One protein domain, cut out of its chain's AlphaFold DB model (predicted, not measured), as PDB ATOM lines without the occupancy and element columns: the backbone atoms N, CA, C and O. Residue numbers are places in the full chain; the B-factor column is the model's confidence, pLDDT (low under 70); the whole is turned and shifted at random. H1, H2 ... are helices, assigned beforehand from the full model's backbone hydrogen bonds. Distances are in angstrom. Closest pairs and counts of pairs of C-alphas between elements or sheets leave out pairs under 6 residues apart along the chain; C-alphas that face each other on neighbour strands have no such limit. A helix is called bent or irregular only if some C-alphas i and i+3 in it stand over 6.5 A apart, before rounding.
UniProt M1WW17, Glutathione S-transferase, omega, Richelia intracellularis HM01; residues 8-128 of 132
ATOM      1  N   SER A   8     -30.952  -0.963  40.860       94.81
ATOM      2  CA  SER A   8     -29.529  -0.837  40.509       94.81
ATOM      3  C   SER A   8     -28.703  -2.074  40.892       94.81
ATOM      4  O   SER A   8     -27.923  -2.580  40.084       94.81
ATOM      5  N   SER A   9     -28.903  -2.628  42.097       93.75
ATOM      6  CA  SER A   9     -28.207  -3.858  42.498       93.75
ATOM      7  C   SER A   9     -28.626  -5.054  41.645       93.75
ATOM      8  O   SER A   9     -27.782  -5.882  41.304       93.75
ATOM      9  N   TYR A  10     -29.912  -5.146  41.294       94.25
ATOM     10  CA  TYR A  10     -30.408  -6.157  40.367       94.25
ATOM     11  C   TYR A  10     -29.762  -6.005  38.985       94.25
ATOM     12  O   TYR A  10     -29.168  -6.963  38.501       94.25
ATOM     13  N   ASP A  11     -29.784  -4.814  38.392       94.69
ATOM     14  CA  ASP A  11     -29.245  -4.575  37.050       94.69
ATOM     15  C   ASP A  11     -27.761  -4.943  36.975       94.69
ATOM     16  O   ASP A  11     -27.344  -5.659  36.061       94.69
ATOM     17  N   LYS A  12     -26.978  -4.544  37.987       95.50
ATOM     18  CA  LYS A  12     -25.554  -4.876  38.072       95.50
ATOM     19  C   LYS A  12     -25.320  -6.385  38.152       95.50
ATOM     20  O   LYS A  12     -24.527  -6.926  37.387       95.50
ATOM     21  N   ALA A  13     -26.036  -7.082  39.030       95.25
ATOM     22  CA  ALA A  13     -25.887  -8.528  39.159       95.25
ATOM     23  C   ALA A  13     -26.367  -9.284  37.901       95.25
ATOM     24  O   ALA A  13     -25.809 -10.328  37.572       95.25
ATOM     25  N   CYS A  14     -27.356  -8.755  37.170       95.19
ATOM     26  CA  CYS A  14     -27.820  -9.330  35.907       95.19
ATOM     27  C   CYS A  14     -26.745  -9.150  34.838       95.19
ATOM     28  O   CYS A  14     -26.399 -10.097  34.136       95.19
ATOM     29  N   GLN A  15     -26.180  -7.945  34.743       96.31
ATOM     30  CA  GLN A  15     -25.083  -7.650  33.832       96.31
ATOM     31  C   GLN A  15     -23.893  -8.585  34.072       96.31
ATOM     32  O   GLN A  15     -23.401  -9.183  33.118       96.31
ATOM     33  N   ASP A  16     -23.477  -8.752  35.328       97.12
ATOM     34  CA  ASP A  16     -22.340  -9.602  35.687       97.12
ATOM     35  C   ASP A  16     -22.624 -11.086  35.402       97.12
ATOM     36  O   ASP A  16     -21.776 -11.775  34.836       97.12
ATOM     37  N   LEU A  17     -23.833 -11.572  35.715       97.06
ATOM     38  CA  LEU A  17     -24.255 -12.941  35.406       97.06
ATOM     39  C   LEU A  17     -24.149 -13.239  33.907       97.06
ATOM     40  O   LEU A  17     -23.519 -14.221  33.517       97.06
ATOM     41  N   PHE A  18     -24.760 -12.402  33.069       97.69
ATOM     42  CA  PHE A  18     -24.777 -12.639  31.626       97.69
ATOM     43  C   PHE A  18     -23.398 -12.428  30.993       97.69
ATOM     44  O   PHE A  18     -23.037 -13.191  30.107       97.69
ATOM     45  N   ALA A  19     -22.582 -11.496  31.498       98.25
ATOM     46  CA  ALA A  19     -21.195 -11.355  31.053       98.25
ATOM     47  C   ALA A  19     -20.365 -12.623  31.329       98.25
ATOM     48  O   ALA A  19     -19.546 -13.024  30.501       98.25
ATOM     49  N   VAL A  20     -20.585 -13.282  32.473       97.88
ATOM     50  CA  VAL A  20     -19.928 -14.557  32.793       97.88
ATOM     51  C   VAL A  20     -20.454 -15.692  31.914       97.88
ATOM     52  O   VAL A  20     -19.645 -16.457  31.397       97.88
ATOM     53  N   LEU A  21     -21.770 -15.795  31.707       98.25
ATOM     54  CA  LEU A  21     -22.347 -16.815  30.822       98.25
ATOM     55  C   LEU A  21     -21.851 -16.660  29.378       98.25
ATOM     56  O   LEU A  21     -21.454 -17.651  28.775       98.25
ATOM     57  N   ASP A  22     -21.788 -15.432  28.859       98.19
ATOM     58  CA  ASP A  22     -21.258 -15.143  27.522       98.19
ATOM     59  C   ASP A  22     -19.769 -15.528  27.415       98.19
ATOM     60  O   ASP A  22     -19.343 -16.123  26.426       98.19
ATOM     61  N   LYS A  23     -18.969 -15.260  28.458       97.94
ATOM     62  CA  LYS A  23     -17.563 -15.689  28.507       97.94
ATOM     63  C   LYS A  23     -17.427 -17.212  28.520       97.94
ATOM     64  O   LYS A  23     -16.544 -17.744  27.853       97.94
ATOM     65  N   ILE A  24     -18.261 -17.908  29.293       97.88
ATOM     66  CA  ILE A  24     -18.250 -19.373  29.354       97.88
ATOM     67  C   ILE A  24     -18.647 -19.960  27.998       97.88
ATOM     68  O   ILE A  24     -17.966 -20.858  27.515       97.88
ATOM     69  N   ASP A  25     -19.692 -19.430  27.360       98.00
ATOM     70  CA  ASP A  25     -20.124 -19.868  26.032       98.00
ATOM     71  C   ASP A  25     -18.996 -19.734  24.998       98.00
ATOM     72  O   ASP A  25     -18.764 -20.660  24.227       98.00
ATOM     73  N   ALA A  26     -18.226 -18.640  25.041       97.19
ATOM     74  CA  ALA A  26     -17.056 -18.450  24.180       97.19
ATOM     75  C   ALA A  26     -15.908 -19.435  24.482       97.19
ATOM     76  O   ALA A  26     -15.248 -19.919  23.567       97.19
ATOM     77  N   VAL A  27     -15.665 -19.773  25.755       96.50
ATOM     78  CA  VAL A  27     -14.672 -20.802  26.128       96.50
ATOM     79  C   VAL A  27     -15.082 -22.172  25.584       96.50
ATOM     80  O   VAL A  27     -14.240 -22.888  25.042       96.50
ATOM     81  N   LEU A  28     -16.365 -22.513  25.688       97.12
ATOM     82  CA  LEU A  28     -16.925 -23.786  25.227       97.12
ATOM     83  C   LEU A  28     -17.006 -23.905  23.697       97.12
ATOM     84  O   LEU A  28     -17.277 -24.986  23.190       97.12
ATOM     85  N   GLU A  29     -16.739 -22.833  22.945       96.00
ATOM     86  CA  GLU A  29     -16.620 -22.922  21.483       96.00
ATOM     87  C   GLU A  29     -15.431 -23.794  21.060       96.00
ATOM     88  O   GLU A  29     -15.511 -24.514  20.069       96.00
ATOM     89  N   ASN A  30     -14.339 -23.744  21.827       94.19
ATOM     90  CA  ASN A  30     -13.081 -24.420  21.498       94.19
ATOM     91  C   ASN A  30     -12.703 -25.519  22.502       94.19
ATOM     92  O   ASN A  30     -11.666 -26.155  22.346       94.19
ATOM     93  N   ASN A  31     -13.506 -25.727  23.549       94.88
ATOM     94  CA  ASN A  31     -13.220 -26.685  24.614       94.88
ATOM     95  C   ASN A  31     -14.445 -27.551  24.899       94.88
ATOM     96  O   ASN A  31     -15.564 -27.049  24.950       94.88
ATOM     97  N   GLN A  32     -14.221 -28.839  25.158       93.69
ATOM     98  CA  GLN A  32     -15.288 -29.761  25.549       93.69
ATOM     99  C   GLN A  32     -15.814 -29.467  26.966       93.69
ATOM    100  O   GLN A  32     -17.010 -29.582  27.222       93.69
ATOM    101  N   TYR A  33     -14.923 -29.072  27.879       96.94
ATOM    102  CA  TYR A  33     -15.225 -28.744  29.271       96.94
ATOM    103  C   TYR A  33     -14.609 -27.400  29.671       96.94
ATOM    104  O   TYR A  33     -13.748 -26.853  28.979       96.94
ATOM    105  N   LEU A  34     -15.003 -26.866  30.831       95.56
ATOM    106  CA  LEU A  34     -14.551 -25.549  31.305       95.56
ATOM    107  C   LEU A  34     -13.029 -25.432  31.466       95.56
ATOM    108  O   LEU A  34     -12.483 -24.331  31.401       95.56
ATOM    109  N   CYS A  35     -12.353 -26.554  31.714       95.00
ATOM    110  CA  CYS A  35     -10.911 -26.620  31.938       95.00
ATOM    111  C   CYS A  35     -10.172 -27.412  30.842       95.00
ATOM    112  O   CYS A  35      -9.095 -27.947  31.104       95.00
ATOM    113  N   GLY A  36     -10.739 -27.495  29.634       92.94
ATOM    114  CA  GLY A  36     -10.140 -28.176  28.484       92.94
ATOM    115  C   GLY A  36     -10.844 -29.492  28.151       92.94
ATOM    116  O   GLY A  36     -12.061 -29.536  28.012       92.94
ATOM    117  N   GLU A  37     -10.079 -30.570  27.998       93.12
ATOM    118  CA  GLU A  37     -10.576 -31.849  27.454       93.12
ATOM    119  C   GLU A  37     -11.140 -32.813  28.507       93.12
ATOM    120  O   GLU A  37     -11.759 -33.819  28.167       93.12
ATOM    121  N   LYS A  38     -10.927 -32.541  29.798       95.25
ATOM    122  CA  LYS A  38     -11.348 -33.435  30.885       95.25
ATOM    123  C   LYS A  38     -12.431 -32.796  31.735       95.25
ATOM    124  O   LYS A  38     -12.323 -31.628  32.098       95.25
ATOM    125  N   LEU A  39     -13.412 -33.612  32.116       96.81
ATOM    126  CA  LEU A  39     -14.425 -33.244  33.095       96.81
ATOM    127  C   LEU A  39     -13.759 -32.924  34.438       96.81
ATOM    128  O   LEU A  39     -12.937 -33.693  34.943       96.81
ATOM    129  N   THR A  40     -14.158 -31.812  35.044       97.38
ATOM    130  CA  THR A  40     -13.671 -31.373  36.351       97.38
ATOM    131  C   THR A  40     -14.821 -31.038  37.296       97.38
ATOM    132  O   THR A  40     -15.994 -30.979  36.925       97.38
ATOM    133  N   LEU A  41     -14.484 -30.742  38.554       97.00
ATOM    134  CA  LEU A  41     -15.460 -30.241  39.522       97.00
ATOM    135  C   LEU A  41     -16.092 -28.905  39.088       97.00
ATOM    136  O   LEU A  41     -17.205 -28.596  39.517       97.00
ATOM    137  N   ALA A  42     -15.408 -28.113  38.253       97.12
ATOM    138  CA  ALA A  42     -15.969 -26.871  37.727       97.12
ATOM    139  C   ALA A  42     -17.225 -27.158  36.892       97.12
ATOM    140  O   ALA A  42     -18.243 -26.488  37.070       97.12
ATOM    141  N   ASP A  43     -17.175 -28.202  36.065       98.12
ATOM    142  CA  ASP A  43     -18.276 -28.605  35.196       98.12
ATOM    143  C   ASP A  43     -19.477 -29.097  35.999       98.12
ATOM    144  O   ASP A  43     -20.601 -28.648  35.790       98.12
ATOM    145  N   VAL A  44     -19.232 -29.935  37.010       96.69
ATOM    146  CA  VAL A  44     -20.283 -30.433  37.912       96.69
ATOM    147  C   VAL A  44     -20.973 -29.281  38.650       96.69
ATOM    148  O   VAL A  44     -22.197 -29.260  38.790       96.69
ATOM    149  N   ARG A  45     -20.210 -28.279  39.104       97.19
ATOM    150  CA  ARG A  45     -20.773 -27.094  39.769       97.19
ATOM    151  C   ARG A  45     -21.614 -26.256  38.809       97.19
ATOM    152  O   ARG A  45     -22.719 -25.853  39.178       97.19
ATOM    153  N   LEU A  46     -21.132 -26.031  37.588       97.50
ATOM    154  CA  LEU A  46     -21.869 -25.264  36.588       97.50
ATOM    155  C   LEU A  46     -23.137 -25.998  36.127       97.50
ATOM    156  O   LEU A  46     -24.200 -25.377  36.066       97.50
ATOM    157  N   PHE A  47     -23.061 -27.311  35.898       97.75
ATOM    158  CA  PHE A  47     -24.176 -28.167  35.479       97.75
ATOM    159  C   PHE A  47     -25.435 -27.927  36.305       97.75
ATOM    160  O   PHE A  47     -26.507 -27.640  35.777       97.75
ATOM    161  N   THR A  48     -25.289 -27.979  37.631       96.12
ATOM    162  CA  THR A  48     -26.420 -27.820  38.552       96.12
ATOM    163  C   THR A  48     -27.104 -26.459  38.424       96.12
ATOM    164  O   THR A  48     -28.309 -26.354  38.662       96.12
ATOM    165  N   THR A  49     -26.362 -25.425  38.030       96.56
ATOM    166  CA  THR A  49     -26.899 -24.085  37.780       96.56
ATOM    167  C   THR A  49     -27.622 -24.035  36.437       96.56
ATOM    168  O   THR A  49     -28.769 -23.593  36.393       96.56
ATOM    169  N   LEU A  50     -26.992 -24.531  35.367       97.31
ATOM    170  CA  LEU A  50     -27.557 -24.530  34.014       97.31
ATOM    171  C   LEU A  50     -28.850 -25.351  33.928       97.31
ATOM    172  O   LEU A  50     -29.847 -24.863  33.404       97.31
ATOM    173  N   PHE A  51     -28.870 -26.543  34.533       96.69
ATOM    174  CA  PHE A  51     -30.031 -27.442  34.554       96.69
ATOM    175  C   PHE A  51     -31.298 -26.782  35.124       96.69
ATOM    176  O   PHE A  51     -32.414 -27.068  34.698       96.69
ATOM    177  N   ARG A  52     -31.139 -25.872  36.092       96.12
ATOM    178  CA  ARG A  52     -32.251 -25.182  36.767       96.12
ATOM    179  C   ARG A  52     -32.600 -23.841  36.123       96.12
ATOM    180  O   ARG A  52     -33.598 -23.225  36.499       96.12
ATOM    181  N   PHE A  53     -31.781 -23.356  35.193       96.75
ATOM    182  CA  PHE A  53     -31.828 -21.966  34.766       96.75
ATOM    183  C   PHE A  53     -33.134 -21.633  34.044       96.75
ATOM    184  O   PHE A  53     -33.880 -20.774  34.507       96.75
ATOM    185  N   ASP A  54     -33.459 -22.350  32.970       95.94
ATOM    186  CA  ASP A  54     -34.608 -22.018  32.115       95.94
ATOM    187  C   ASP A  54     -35.952 -22.298  32.794       95.94
ATOM    188  O   ASP A  54     -36.928 -21.579  32.578       95.94
ATOM    189  N   ILE A  55     -35.998 -23.309  33.665       95.31
ATOM    190  CA  ILE A  55     -37.222 -23.715  34.370       95.31
ATOM    191  C   ILE A  55     -37.508 -22.884  35.625       95.31
ATOM    192  O   ILE A  55     -38.667 -22.751  36.023       95.31
ATOM    193  N   VAL A  56     -36.473 -22.327  36.261       94.81
ATOM    194  CA  VAL A  56     -36.600 -21.610  37.534       94.81
ATOM    195  C   VAL A  56     -35.962 -20.233  37.463       94.81
ATOM    196  O   VAL A  56     -36.669 -19.244  37.625       94.81
ATOM    197  N   TYR A  57     -34.647 -20.129  37.260       95.25
ATOM    198  CA  TYR A  57     -33.927 -18.859  37.454       95.25
ATOM    199  C   TYR A  57     -34.360 -17.773  36.471       95.25
ATOM    200  O   TYR A  57     -34.483 -16.609  36.863       95.25
ATOM    201  N   TYR A  58     -34.656 -18.162  35.233       95.38
ATOM    202  CA  TYR A  58     -35.157 -17.283  34.189       95.38
ATOM    203  C   TYR A  58     -36.399 -16.516  34.662       95.38
ATOM    204  O   TYR A  58     -36.424 -15.289  34.626       95.38
ATOM    205  N   GLY A  59     -37.398 -17.222  35.204       92.62
ATOM    206  CA  GLY A  59     -38.622 -16.617  35.735       92.62
ATOM    207  C   GLY A  59     -38.479 -16.124  37.177       92.62
ATOM    208  O   GLY A  59     -38.500 -14.923  37.446       92.62
ATOM    209  N   LEU A  60     -38.311 -17.057  38.118       92.31
ATOM    210  CA  LEU A  60     -38.365 -16.809  39.563       92.31
ATOM    211  C   LEU A  60     -37.309 -15.808  40.032       92.31
ATOM    212  O   LEU A  60     -37.593 -14.964  40.880       92.31
ATOM    213  N   PHE A  61     -36.091 -15.878  39.490       92.88
ATOM    214  CA  PHE A  61     -35.012 -14.953  39.853       92.88
ATOM    215  C   PHE A  61     -34.891 -13.754  38.921       92.88
ATOM    216  O   PHE A  61     -34.044 -12.897  39.181       92.88
ATOM    217  N   LYS A  62     -35.776 -13.657  37.920       93.81
ATOM    218  CA  LYS A  62     -35.788 -12.623  36.883       93.81
ATOM    219  C   LYS A  62     -34.512 -12.618  36.031       93.81
ATOM    220  O   LYS A  62     -34.165 -11.608  35.445       93.81
ATOM    221  N   CYS A  63     -33.805 -13.742  35.916       95.19
ATOM    222  CA  CYS A  63     -32.633 -13.849  35.041       95.19
ATOM    223  C   CYS A  63     -33.066 -14.047  33.575       95.19
ATOM    224  O   CYS A  63     -32.705 -15.038  32.948       95.19
ATOM    225  N   ASN A  64     -33.886 -13.141  33.035       94.44
ATOM    226  CA  ASN A  64     -34.680 -13.381  31.827       94.44
ATOM    227  C   ASN A  64     -34.135 -12.754  30.530       94.44
ATOM    228  O   ASN A  64     -34.850 -12.694  29.531       94.44
ATOM    229  N   ARG A  65     -32.873 -12.305  30.505       95.00
ATOM    230  CA  ARG A  65     -32.268 -11.704  29.300       95.00
ATOM    231  C   ARG A  65     -32.065 -12.714  28.162       95.00
ATOM    232  O   ARG A  65     -32.207 -12.346  27.001       95.00
ATOM    233  N   ARG A  66     -31.710 -13.960  28.482       95.56
ATOM    234  CA  ARG A  66     -31.507 -15.064  27.528       95.56
ATOM    235  C   ARG A  66     -31.671 -16.399  28.258       95.56
ATOM    236  O   ARG A  66     -31.288 -16.488  29.424       95.56
ATOM    237  N   ARG A  67     -32.243 -17.411  27.601       96.06
ATOM    238  CA  ARG A  67     -32.328 -18.783  28.134       96.06
ATOM    239  C   ARG A  67     -31.047 -19.555  27.813       96.06
ATOM    240  O   ARG A  67     -30.387 -19.249  26.825       96.06
ATOM    241  N   ILE A  68     -30.711 -20.574  28.594       96.44
ATOM    242  CA  ILE A  68     -29.574 -21.467  28.330       96.44
ATOM    243  C   ILE A  68     -29.743 -22.184  26.994       96.44
ATOM    244  O   ILE A  68     -28.783 -22.273  26.236       96.44
ATOM    245  N   GLN A  69     -30.962 -22.603  26.647       94.12
ATOM    246  CA  GLN A  69     -31.237 -23.192  25.331       94.12
ATOM    247  C   GLN A  69     -30.968 -22.253  24.139       94.12
ATOM    248  O   GLN A  69     -30.784 -22.736  23.028       94.12
ATOM    249  N   ASP A  70     -30.941 -20.931  24.353       95.25
ATOM    250  CA  ASP A  70     -30.680 -19.949  23.292       95.25
ATOM    251  C   ASP A  70     -29.169 -19.661  23.120       95.25
ATOM    252  O   ASP A  70     -28.785 -18.862  22.264       95.25
ATOM    253  N   TYR A  71     -28.299 -20.257  23.945       96.56
ATOM    254  CA  TYR A  71     -26.845 -20.150  23.808       96.56
ATOM    255  C   TYR A  71     -26.287 -21.196  22.841       96.56
ATOM    256  O   TYR A  71     -26.723 -22.351  22.840       96.56
ATOM    257  N   LYS A  72     -25.279 -20.799  22.052       95.06
ATOM    258  CA  LYS A  72     -24.702 -21.634  20.991       95.06
ATOM    259  C   LYS A  72     -23.984 -22.855  21.554       95.06
ATOM    260  O   LYS A  72     -24.188 -23.933  21.019       95.06
ATOM    261  N   ASN A  73     -23.173 -22.704  22.601       96.75
ATOM    262  CA  ASN A  73     -22.322 -23.780  23.119       96.75
ATOM    263  C   ASN A  73     -22.812 -24.297  24.479       96.75
ATOM    264  O   ASN A  73     -22.789 -25.502  24.720       96.75
ATOM    265  N   LEU A  74     -23.327 -23.422  25.353       96.94
ATOM    266  CA  LEU A  74     -23.843 -23.806  26.677       96.94
ATOM    267  C   LEU A  74     -24.995 -24.818  26.615       96.94
ATOM    268  O   LEU A  74     -25.098 -25.671  27.496       96.94
ATOM    269  N   SER A  75     -25.862 -24.729  25.603       94.75
ATOM    270  CA  SER A  75     -26.988 -25.655  25.432       94.75
ATOM    271  C   SER A  75     -26.514 -27.083  25.129       94.75
ATOM    272  O   SER A  75     -26.988 -28.030  25.759       94.75
ATOM    273  N   PHE A  76     -25.532 -27.240  24.234       94.75
ATOM    274  CA  PHE A  76     -24.896 -28.530  23.947       94.75
ATOM    275  C   PHE A  76     -24.080 -29.031  25.132       94.75
ATOM    276  O   PHE A  76     -24.205 -30.185  25.514       94.75
ATOM    277  N   TYR A  77     -23.328 -28.152  25.784       96.81
ATOM    278  CA  TYR A  77     -22.561 -28.502  26.972       96.81
ATOM    279  C   TYR A  77     -23.445 -29.027  28.120       96.81
ATOM    280  O   TYR A  77     -23.129 -30.040  28.742       96.81
ATOM    281  N   LEU A  78     -24.594 -28.388  28.382       96.81
ATOM    282  CA  LEU A  78     -25.570 -28.876  29.362       96.81
ATOM    283  C   LEU A  78     -26.088 -30.275  28.995       96.81
ATOM    284  O   LEU A  78     -26.204 -31.135  29.870       96.81
ATOM    285  N   ARG A  79     -26.398 -30.498  27.715       95.31
ATOM    286  CA  ARG A  79     -26.836 -31.795  27.188       95.31
ATOM    287  C   ARG A  79     -25.761 -32.864  27.375       95.31
ATOM    288  O   ARG A  79     -26.070 -33.918  27.922       95.31
ATOM    289  N   ASP A  80     -24.525 -32.590  26.973       95.19
ATOM    290  CA  ASP A  80     -23.418 -33.546  27.054       95.19
ATOM    291  C   ASP A  80     -23.200 -34.004  28.503       95.19
ATOM    292  O   ASP A  80     -23.059 -35.195  28.778       95.19
ATOM    293  N   LEU A  81     -23.274 -33.070  29.457       96.81
ATOM    294  CA  LEU A  81     -23.194 -33.379  30.884       96.81
ATOM    295  C   LEU A  81     -24.399 -34.175  31.396       96.81
ATOM    296  O   LEU A  81     -24.224 -35.089  32.200       96.81
ATOM    297  N   TYR A  82     -25.612 -33.852  30.939       96.81
ATOM    298  CA  TYR A  82     -26.826 -34.591  31.297       96.81
ATOM    299  C   TYR A  82     -26.770 -36.053  30.823       96.81
ATOM    300  O   TYR A  82     -27.246 -36.949  31.524       96.81
ATOM    301  N   GLN A  83     -26.163 -36.290  29.657       95.75
ATOM    302  CA  GLN A  83     -26.036 -37.604  29.026       95.75
ATOM    303  C   GLN A  83     -24.886 -38.455  29.584       95.75
ATOM    304  O   GLN A  83     -24.771 -39.632  29.232       95.75
ATOM    305  N   LEU A  84     -24.053 -37.914  30.483       95.69
ATOM    306  CA  LEU A  84     -23.047 -38.714  31.177       95.69
ATOM    307  C   LEU A  84     -23.707 -39.873  31.953       95.69
ATOM    308  O   LEU A  84     -24.791 -39.702  32.527       95.69
ATOM    309  N   PRO A  85     -23.055 -41.051  32.032       96.75
ATOM    310  CA  PRO A  85     -23.624 -42.222  32.689       96.75
ATOM    311  C   PRO A  85     -24.122 -41.926  34.109       96.75
ATOM    312  O   PRO A  85     -23.369 -41.490  34.977       96.75
ATOM    313  N   GLY A  86     -25.413 -42.173  34.343       95.19
ATOM    314  CA  GLY A  86     -26.058 -42.005  35.645       95.19
ATOM    315  C   GLY A  86     -26.471 -40.574  36.010       95.19
ATOM    316  O   GLY A  86     -27.231 -40.420  36.964       95.19
ATOM    317  N   VAL A  87     -26.065 -39.538  35.264       96.56
ATOM    318  CA  VAL A  87     -26.418 -38.142  35.591       96.56
ATOM    319  C   VAL A  87     -27.910 -37.879  35.406       96.56
ATOM    320  O   VAL A  87     -28.542 -37.333  36.314       96.56
ATOM    321  N   ALA A  88     -28.505 -38.336  34.300       95.44
ATOM    322  CA  ALA A  88     -29.941 -38.197  34.046       95.44
ATOM    323  C   ALA A  88     -30.813 -38.753  35.194       95.44
ATOM    324  O   ALA A  88     -31.812 -38.139  35.560       95.44
ATOM    325  N   ASN A  89     -30.384 -39.843  35.846       96.19
ATOM    326  CA  ASN A  89     -31.099 -40.455  36.976       96.19
ATOM    327  C   ASN A  89     -31.140 -39.560  38.227       96.19
ATOM    328  O   ASN A  89     -31.963 -39.768  39.114       96.19
ATOM    329  N   THR A  90     -30.254 -38.565  38.310       95.50
ATOM    330  CA  THR A  90     -30.215 -37.585  39.406       95.50
ATOM    331  C   THR A  90     -31.037 -36.325  39.108       95.50
ATOM    332  O   THR A  90     -31.135 -35.429  39.947       95.50
ATOM    333  N   CYS A  91     -31.632 -36.238  37.917       95.00
ATOM    334  CA  CYS A  91     -32.222 -35.021  37.383       95.00
ATOM    335  C   CYS A  91     -33.744 -35.144  37.243       95.00
ATOM    336  O   CYS A  91     -34.242 -35.848  36.370       95.00
ATOM    337  N   ASN A  92     -34.493 -34.392  38.054       94.62
ATOM    338  CA  ASN A  92     -35.954 -34.313  37.963       94.62
ATOM    339  C   ASN A  92     -36.412 -32.849  37.840       94.62
ATOM    340  O   ASN A  92     -36.409 -32.101  38.821       94.62
ATOM    341  N   LEU A  93     -36.793 -32.441  36.623       93.06
ATOM    342  CA  LEU A  93     -37.231 -31.071  36.326       93.06
ATOM    343  C   LEU A  93     -38.512 -30.687  37.081       93.06
ATOM    344  O   LEU A  93     -38.632 -29.548  37.531       93.06
ATOM    345  N   GLU A  94     -39.455 -31.620  37.240       93.38
ATOM    346  CA  GLU A  94     -40.716 -31.370  37.943       93.38
ATOM    347  C   GLU A  94     -40.486 -31.112  39.429       93.38
ATOM    348  O   GLU A  94     -41.001 -30.127  39.962       93.38
ATOM    349  N   SER A  95     -39.684 -31.957  40.082       93.38
ATOM    350  CA  SER A  95     -39.324 -31.784  41.491       93.38
ATOM    351  C   SER A  95     -38.595 -30.466  41.703       93.38
ATOM    352  O   SER A  95     -38.995 -29.685  42.558       93.38
ATOM    353  N   VAL A  96     -37.606 -30.144  40.858       93.81
ATOM    354  CA  VAL A  96     -36.907 -28.852  40.930       93.81
ATOM    355  C   VAL A  96     -37.890 -27.688  40.810       93.81
ATOM    356  O   VAL A  96     -37.873 -26.778  41.637       93.81
ATOM    357  N   LYS A  97     -38.759 -27.690  39.796       93.44
ATOM    358  CA  LYS A  97     -39.712 -26.595  39.587       93.44
ATOM    359  C   LYS A  97     -40.662 -26.463  40.782       93.44
ATOM    360  O   LYS A  97     -40.854 -25.360  41.291       93.44
ATOM    361  N   ARG A  98     -41.202 -27.579  41.276       93.19
ATOM    362  CA  ARG A  98     -42.073 -27.610  42.457       93.19
ATOM    363  C   ARG A  98     -41.372 -27.050  43.687       93.19
ATOM    364  O   ARG A  98     -41.934 -26.166  44.328       93.19
ATOM    365  N   ASP A  99     -40.160 -27.508  43.980       91.88
ATOM    366  CA  ASP A  99     -39.422 -27.111  45.178       91.88
ATOM    367  C   ASP A  99     -39.150 -25.609  45.193       91.88
ATOM    368  O   ASP A  99     -39.406 -24.938  46.193       91.88
ATOM    369  N   TYR A 100     -38.692 -25.050  44.070       93.31
ATOM    370  CA  TYR A 100     -38.370 -23.630  44.014       93.31
ATOM    371  C   TYR A 100     -39.610 -22.739  44.090       93.31
ATOM    372  O   TYR A 100     -39.604 -21.761  44.830       93.31
ATOM    373  N   TYR A 101     -40.675 -23.049  43.352       91.62
ATOM    374  CA  TYR A 101     -41.862 -22.191  43.355       91.62
ATOM    375  C   TYR A 101     -42.735 -22.379  44.602       91.62
ATOM    376  O   TYR A 101     -43.420 -21.432  44.976       91.62
ATOM    377  N   SER A 102     -42.693 -23.537  45.269       88.75
ATOM    378  CA  SER A 102     -43.522 -23.790  46.461       88.75
ATOM    379  C   SER A 102     -42.839 -23.372  47.765       88.75
ATOM    380  O   SER A 102     -43.516 -22.894  48.669       88.75
ATOM    381  N   ASN A 103     -41.511 -23.528  47.875       84.50
ATOM    382  CA  ASN A 103     -40.815 -23.409  49.165       84.50
ATOM    383  C   ASN A 103     -40.013 -22.108  49.345       84.50
ATOM    384  O   ASN A 103     -39.647 -21.772  50.472       84.50
ATOM    385  N   LEU A 104     -39.721 -21.345  48.280       80.06
ATOM    386  CA  LEU A 104     -38.961 -20.088  48.394       80.06
ATOM    387  C   LEU A 104     -39.849 -18.904  48.784       80.06
ATOM    388  O   LEU A 104     -40.106 -17.987  47.999       80.06
ATOM    389  N   PHE A 105     -40.258 -18.879  50.046       70.69
ATOM    390  CA  PHE A 105     -40.762 -17.670  50.688       70.69
ATOM    391  C   PHE A 105     -39.599 -16.693  50.978       70.69
ATOM    392  O   PHE A 105     -38.532 -17.142  51.398       70.69
ATOM    393  N   PRO A 106     -39.741 -15.367  50.769       78.44
ATOM    394  CA  PRO A 106     -40.930 -14.618  50.344       78.44
ATOM    395  C   PRO A 106     -41.026 -14.399  48.820       78.44
ATOM    396  O   PRO A 106     -41.743 -13.508  48.374       78.44
ATOM    397  N   LEU A 107     -40.273 -15.143  48.005       80.31
ATOM    398  CA  LEU A 107     -40.127 -14.850  46.574       80.31
ATOM    399  C   LEU A 107     -41.369 -15.207  45.756       80.31
ATOM    400  O   LEU A 107     -41.673 -14.515  44.787       80.31
ATOM    401  N   ASN A 108     -42.085 -16.259  46.159       84.88
ATOM    402  CA  ASN A 108     -43.371 -16.644  45.584       84.88
ATOM    403  C   ASN A 108     -44.400 -16.956  46.688       84.88
ATOM    404  O   ASN A 108     -44.690 -18.123  46.941       84.88
ATOM    405  N   PRO A 109     -44.961 -15.939  47.371       83.62
ATOM    406  CA  PRO A 109     -45.840 -16.154  48.524       83.62
ATOM    407  C   PRO A 109     -47.090 -16.984  48.215       83.62
ATOM    408  O   PRO A 109     -47.596 -17.673  49.092       83.62
ATOM    409  N   GLY A 110     -47.584 -16.929  46.974       86.75
ATOM    410  CA  GLY A 110     -48.759 -17.690  46.552       86.75
ATOM    411  C   GLY A 110     -48.485 -19.164  46.252       86.75
ATOM    412  O   GLY A 110     -49.432 -19.896  45.987       86.75
ATOM    413  N   GLY A 111     -47.218 -19.602  46.220       86.75
ATOM    414  CA  GLY A 111     -46.849 -20.984  45.888       86.75
ATOM    415  C   GLY A 111     -47.249 -21.426  44.474       86.75
ATOM    416  O   GLY A 111     -47.206 -22.613  44.159       86.75
ATOM    417  N   ILE A 112     -47.661 -20.491  43.609       91.19
ATOM    418  CA  ILE A 112     -48.135 -20.796  42.259       91.19
ATOM    419  C   ILE A 112     -46.945 -21.255  41.422       91.19
ATOM    420  O   ILE A 112     -45.969 -20.522  41.260       91.19
ATOM    421  N   ILE A 113     -47.047 -22.459  40.868       92.06
ATOM    422  CA  ILE A 113     -46.056 -23.019  39.953       92.06
ATOM    423  C   ILE A 113     -46.470 -22.631  38.525       92.06
ATOM    424  O   ILE A 113     -47.563 -23.011  38.098       92.06
ATOM    425  N   PRO A 114     -45.643 -21.890  37.764       92.44
ATOM    426  CA  PRO A 114     -45.973 -21.518  36.392       92.44
ATOM    427  C   PRO A 114     -46.183 -22.744  35.500       92.44
ATOM    428  O   PRO A 114     -45.476 -23.742  35.644       92.44
ATOM    429  N   SER A 115     -47.092 -22.663  34.526       89.69
ATOM    430  CA  SER A 115     -47.286 -23.734  33.537       89.69
ATOM    431  C   SER A 115     -46.065 -23.891  32.623       89.69
ATOM    432  O   SER A 115     -45.613 -25.006  32.387       89.69
ATOM    433  N   GLY A 116     -45.461 -22.781  32.189       87.75
ATOM    434  CA  GLY A 116     -44.242 -22.768  31.374       87.75
ATOM    435  C   GLY A 116     -42.927 -22.846  32.177       87.75
ATOM    436  O   GLY A 116     -42.946 -22.682  33.400       87.75
ATOM    437  N   PRO A 117     -41.781 -23.074  31.508       88.00
ATOM    438  CA  PRO A 117     -41.695 -23.591  30.139       88.00
ATOM    439  C   PRO A 117     -42.208 -25.041  30.065       88.00
ATOM    440  O   PRO A 117     -42.310 -25.716  31.093       88.00
ATOM    441  N   ASP A 118     -42.543 -25.495  28.854       88.88
ATOM    442  CA  ASP A 118     -42.896 -26.894  28.595       88.88
ATOM    443  C   ASP A 118     -41.685 -27.789  28.891       88.88
ATOM    444  O   ASP A 118     -40.631 -27.683  28.255       88.88
ATOM    445  N   LEU A 119     -41.832 -28.659  29.890       87.62
ATOM    446  CA  LEU A 119     -40.756 -29.532  30.347       87.62
ATOM    447  C   LEU A 119     -40.407 -30.608  29.318       87.62
ATOM    448  O   LEU A 119     -39.271 -31.078  29.323       87.62
ATOM    449  N   SER A 120     -41.328 -30.962  28.416       86.88
ATOM    450  CA  SER A 120     -41.039 -31.901  27.332       86.88
ATOM    451  C   SER A 120     -40.029 -31.310  26.347       86.88
ATOM    452  O   SER A 120     -39.105 -32.003  25.936       86.88
ATOM    453  N   ILE A 121     -40.115 -30.008  26.052       84.31
ATOM    454  CA  ILE A 121     -39.160 -29.308  25.178       84.31
ATOM    455  C   ILE A 121     -37.765 -29.302  25.812       84.31
ATOM    456  O   ILE A 121     -36.786 -29.643  25.150       84.31
ATOM    457  N   ILE A 122     -37.674 -28.975  27.104       85.25
ATOM    458  CA  ILE A 122     -36.399 -28.968  27.839       85.25
ATOM    459  C   ILE A 122     -35.825 -30.388  27.949       85.25
ATOM    460  O   ILE A 122     -34.636 -30.597  27.714       85.25
ATOM    461  N   GLY A 123     -36.669 -31.378  28.246       83.38
ATOM    462  CA  GLY A 123     -36.289 -32.787  28.264       83.38
ATOM    463  C   GLY A 123     -35.755 -33.254  26.912       83.38
ATOM    464  O   GLY A 123     -34.682 -33.849  26.847       83.38
ATOM    465  N   ASN A 124     -36.440 -32.927  25.818       85.88
ATOM    466  CA  ASN A 124     -36.005 -33.266  24.463       85.88
ATOM    467  C   ASN A 124     -34.680 -32.588  24.106       85.88
ATOM    468  O   ASN A 124     -33.812 -33.216  23.504       85.88
ATOM    469  N   LEU A 125     -34.475 -31.337  24.530       85.94
ATOM    470  CA  LEU A 125     -33.209 -30.638  24.328       85.94
ATOM    471  C   LEU A 125     -32.041 -31.338  25.032       85.94
ATOM    472  O   LEU A 125     -30.946 -31.345  24.480       85.94
ATOM    473  N   MET A 126     -32.254 -31.951  26.197       89.06
ATOM    474  CA  MET A 126     -31.216 -32.703  26.918       89.06
ATOM    475  C   MET A 126     -31.032 -34.141  26.409       89.06
ATOM    476  O   MET A 126     -29.951 -34.704  26.544       89.06
ATOM    477  N   ASN A 127     -32.057 -34.738  25.800       87.12
ATOM    478  CA  ASN A 127     -32.001 -36.103  25.258       87.12
ATOM    479  C   ASN A 127     -31.666 -36.162  23.757       87.12
ATOM    480  O   ASN A 127     -31.463 -37.244  23.214       87.12
ATOM    481  N   GLY A 128     -31.624 -35.020  23.066       80.56
ATOM    482  CA  GLY A 128     -31.319 -34.955  21.638       80.56
ATOM    483  C   GLY A 128     -29.873 -35.335  21.303       80.56
ATOM    484  O   GLY A 128     -28.972 -35.190  22.125       80.56
TER     485      GLY A 128
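AT A GLANCE: This is residues 8 to 128 of the 132 residues of the protein "Glutathione S-transferase, omega" of Richelia intracellularis HM01 (UniProt M1WW17). A kinked helix, H2, runs through the middle, with H4 packed on its later part and H3 crossing its earlier part; H5 crosses H3, and long straight H1 lies on the opposite side of H2 from H4 and H5. H1 touches no helix and is near H3 only at its later end, while residues 61 to 73 fold back from the end of H2 to the beginning of H3. The printed part has 121 residues with five named helices, H1 to H5 in order along the chain, and no named strand; the class is all helix. The whole is compact, with a radius of gyration of the C-alphas of 14.8 A, and its C-alphas span 45 by 37 by 23 A along the three main axes.

IN THESE COORDINATES: H2, residues 41 to 60, and H1, residues 8 to 27, are the longest helices by residues, with 20 each. H2 measures 26.6 A from first to last C-alpha and begins at C-alpha 41, (-15.460, -30.241, 39.522). It is irregular, with C-alphas 51 and 54 7.5 A apart, and has a kink of 67 degrees near residue 54. H1 measures 28.7 A and begins at C-alpha 8, (-29.529, -0.837, 40.509). H3 is residues 74 to 82, 12.1 A; H4 is residues 93 to 103, 15.4 A; H5 is residues 119 to 127, 12.1 A, and ends at C-alpha 127, (-32.001, -36.103, 25.258).

HOW THE PARTS SIT: H2 touches H3 with residues 47 to 51 alone, at a steep tilt of 64 degrees, opposite ways; the closest C-alphas are those of Phe 47 and Leu 78, 6.3 A apart. With residues 52 to 60 alone H2 touches H4, at a steep tilt of 63 degrees, the same way; the closest C-alphas, of Val 56 and Lys 97, are 6.2 A apart. H5 touches H3, about perpendicular at 78 degrees, with the closest C-alphas those of Arg 79 and Met 126, 4.5 A apart. The helix packing is mostly crossed: of these three touching pairs, 0 are at a shallow tilt. H4 and H5 are close but not clearly touching, the closest C-alphas being those of Leu 93 and Leu 119, 7.1 A apart. H1 and H3 are also close but not clearly touching, with the C-alphas of Asp 25 and Leu 74 the closest at 5.5 A. H1 is apart from H2, H4 and H5. Every O i to N i+4 pair is within hydrogen-bond range in H1, H3, H4 and H5, and 9 of 16 are in H2.

THE WHOLE: The two C-alphas farthest apart are those of Glu 37 and Gly 110, at 45.0 A. The printed part has no cut. The links H1 to H2, H2 to H3 and H4 to H5 are long, with 13, 13 and 15 residues, and the link H3 to H4 is short. The mean pLDDT of the printed part is 93.4, and no printed residue is under 70.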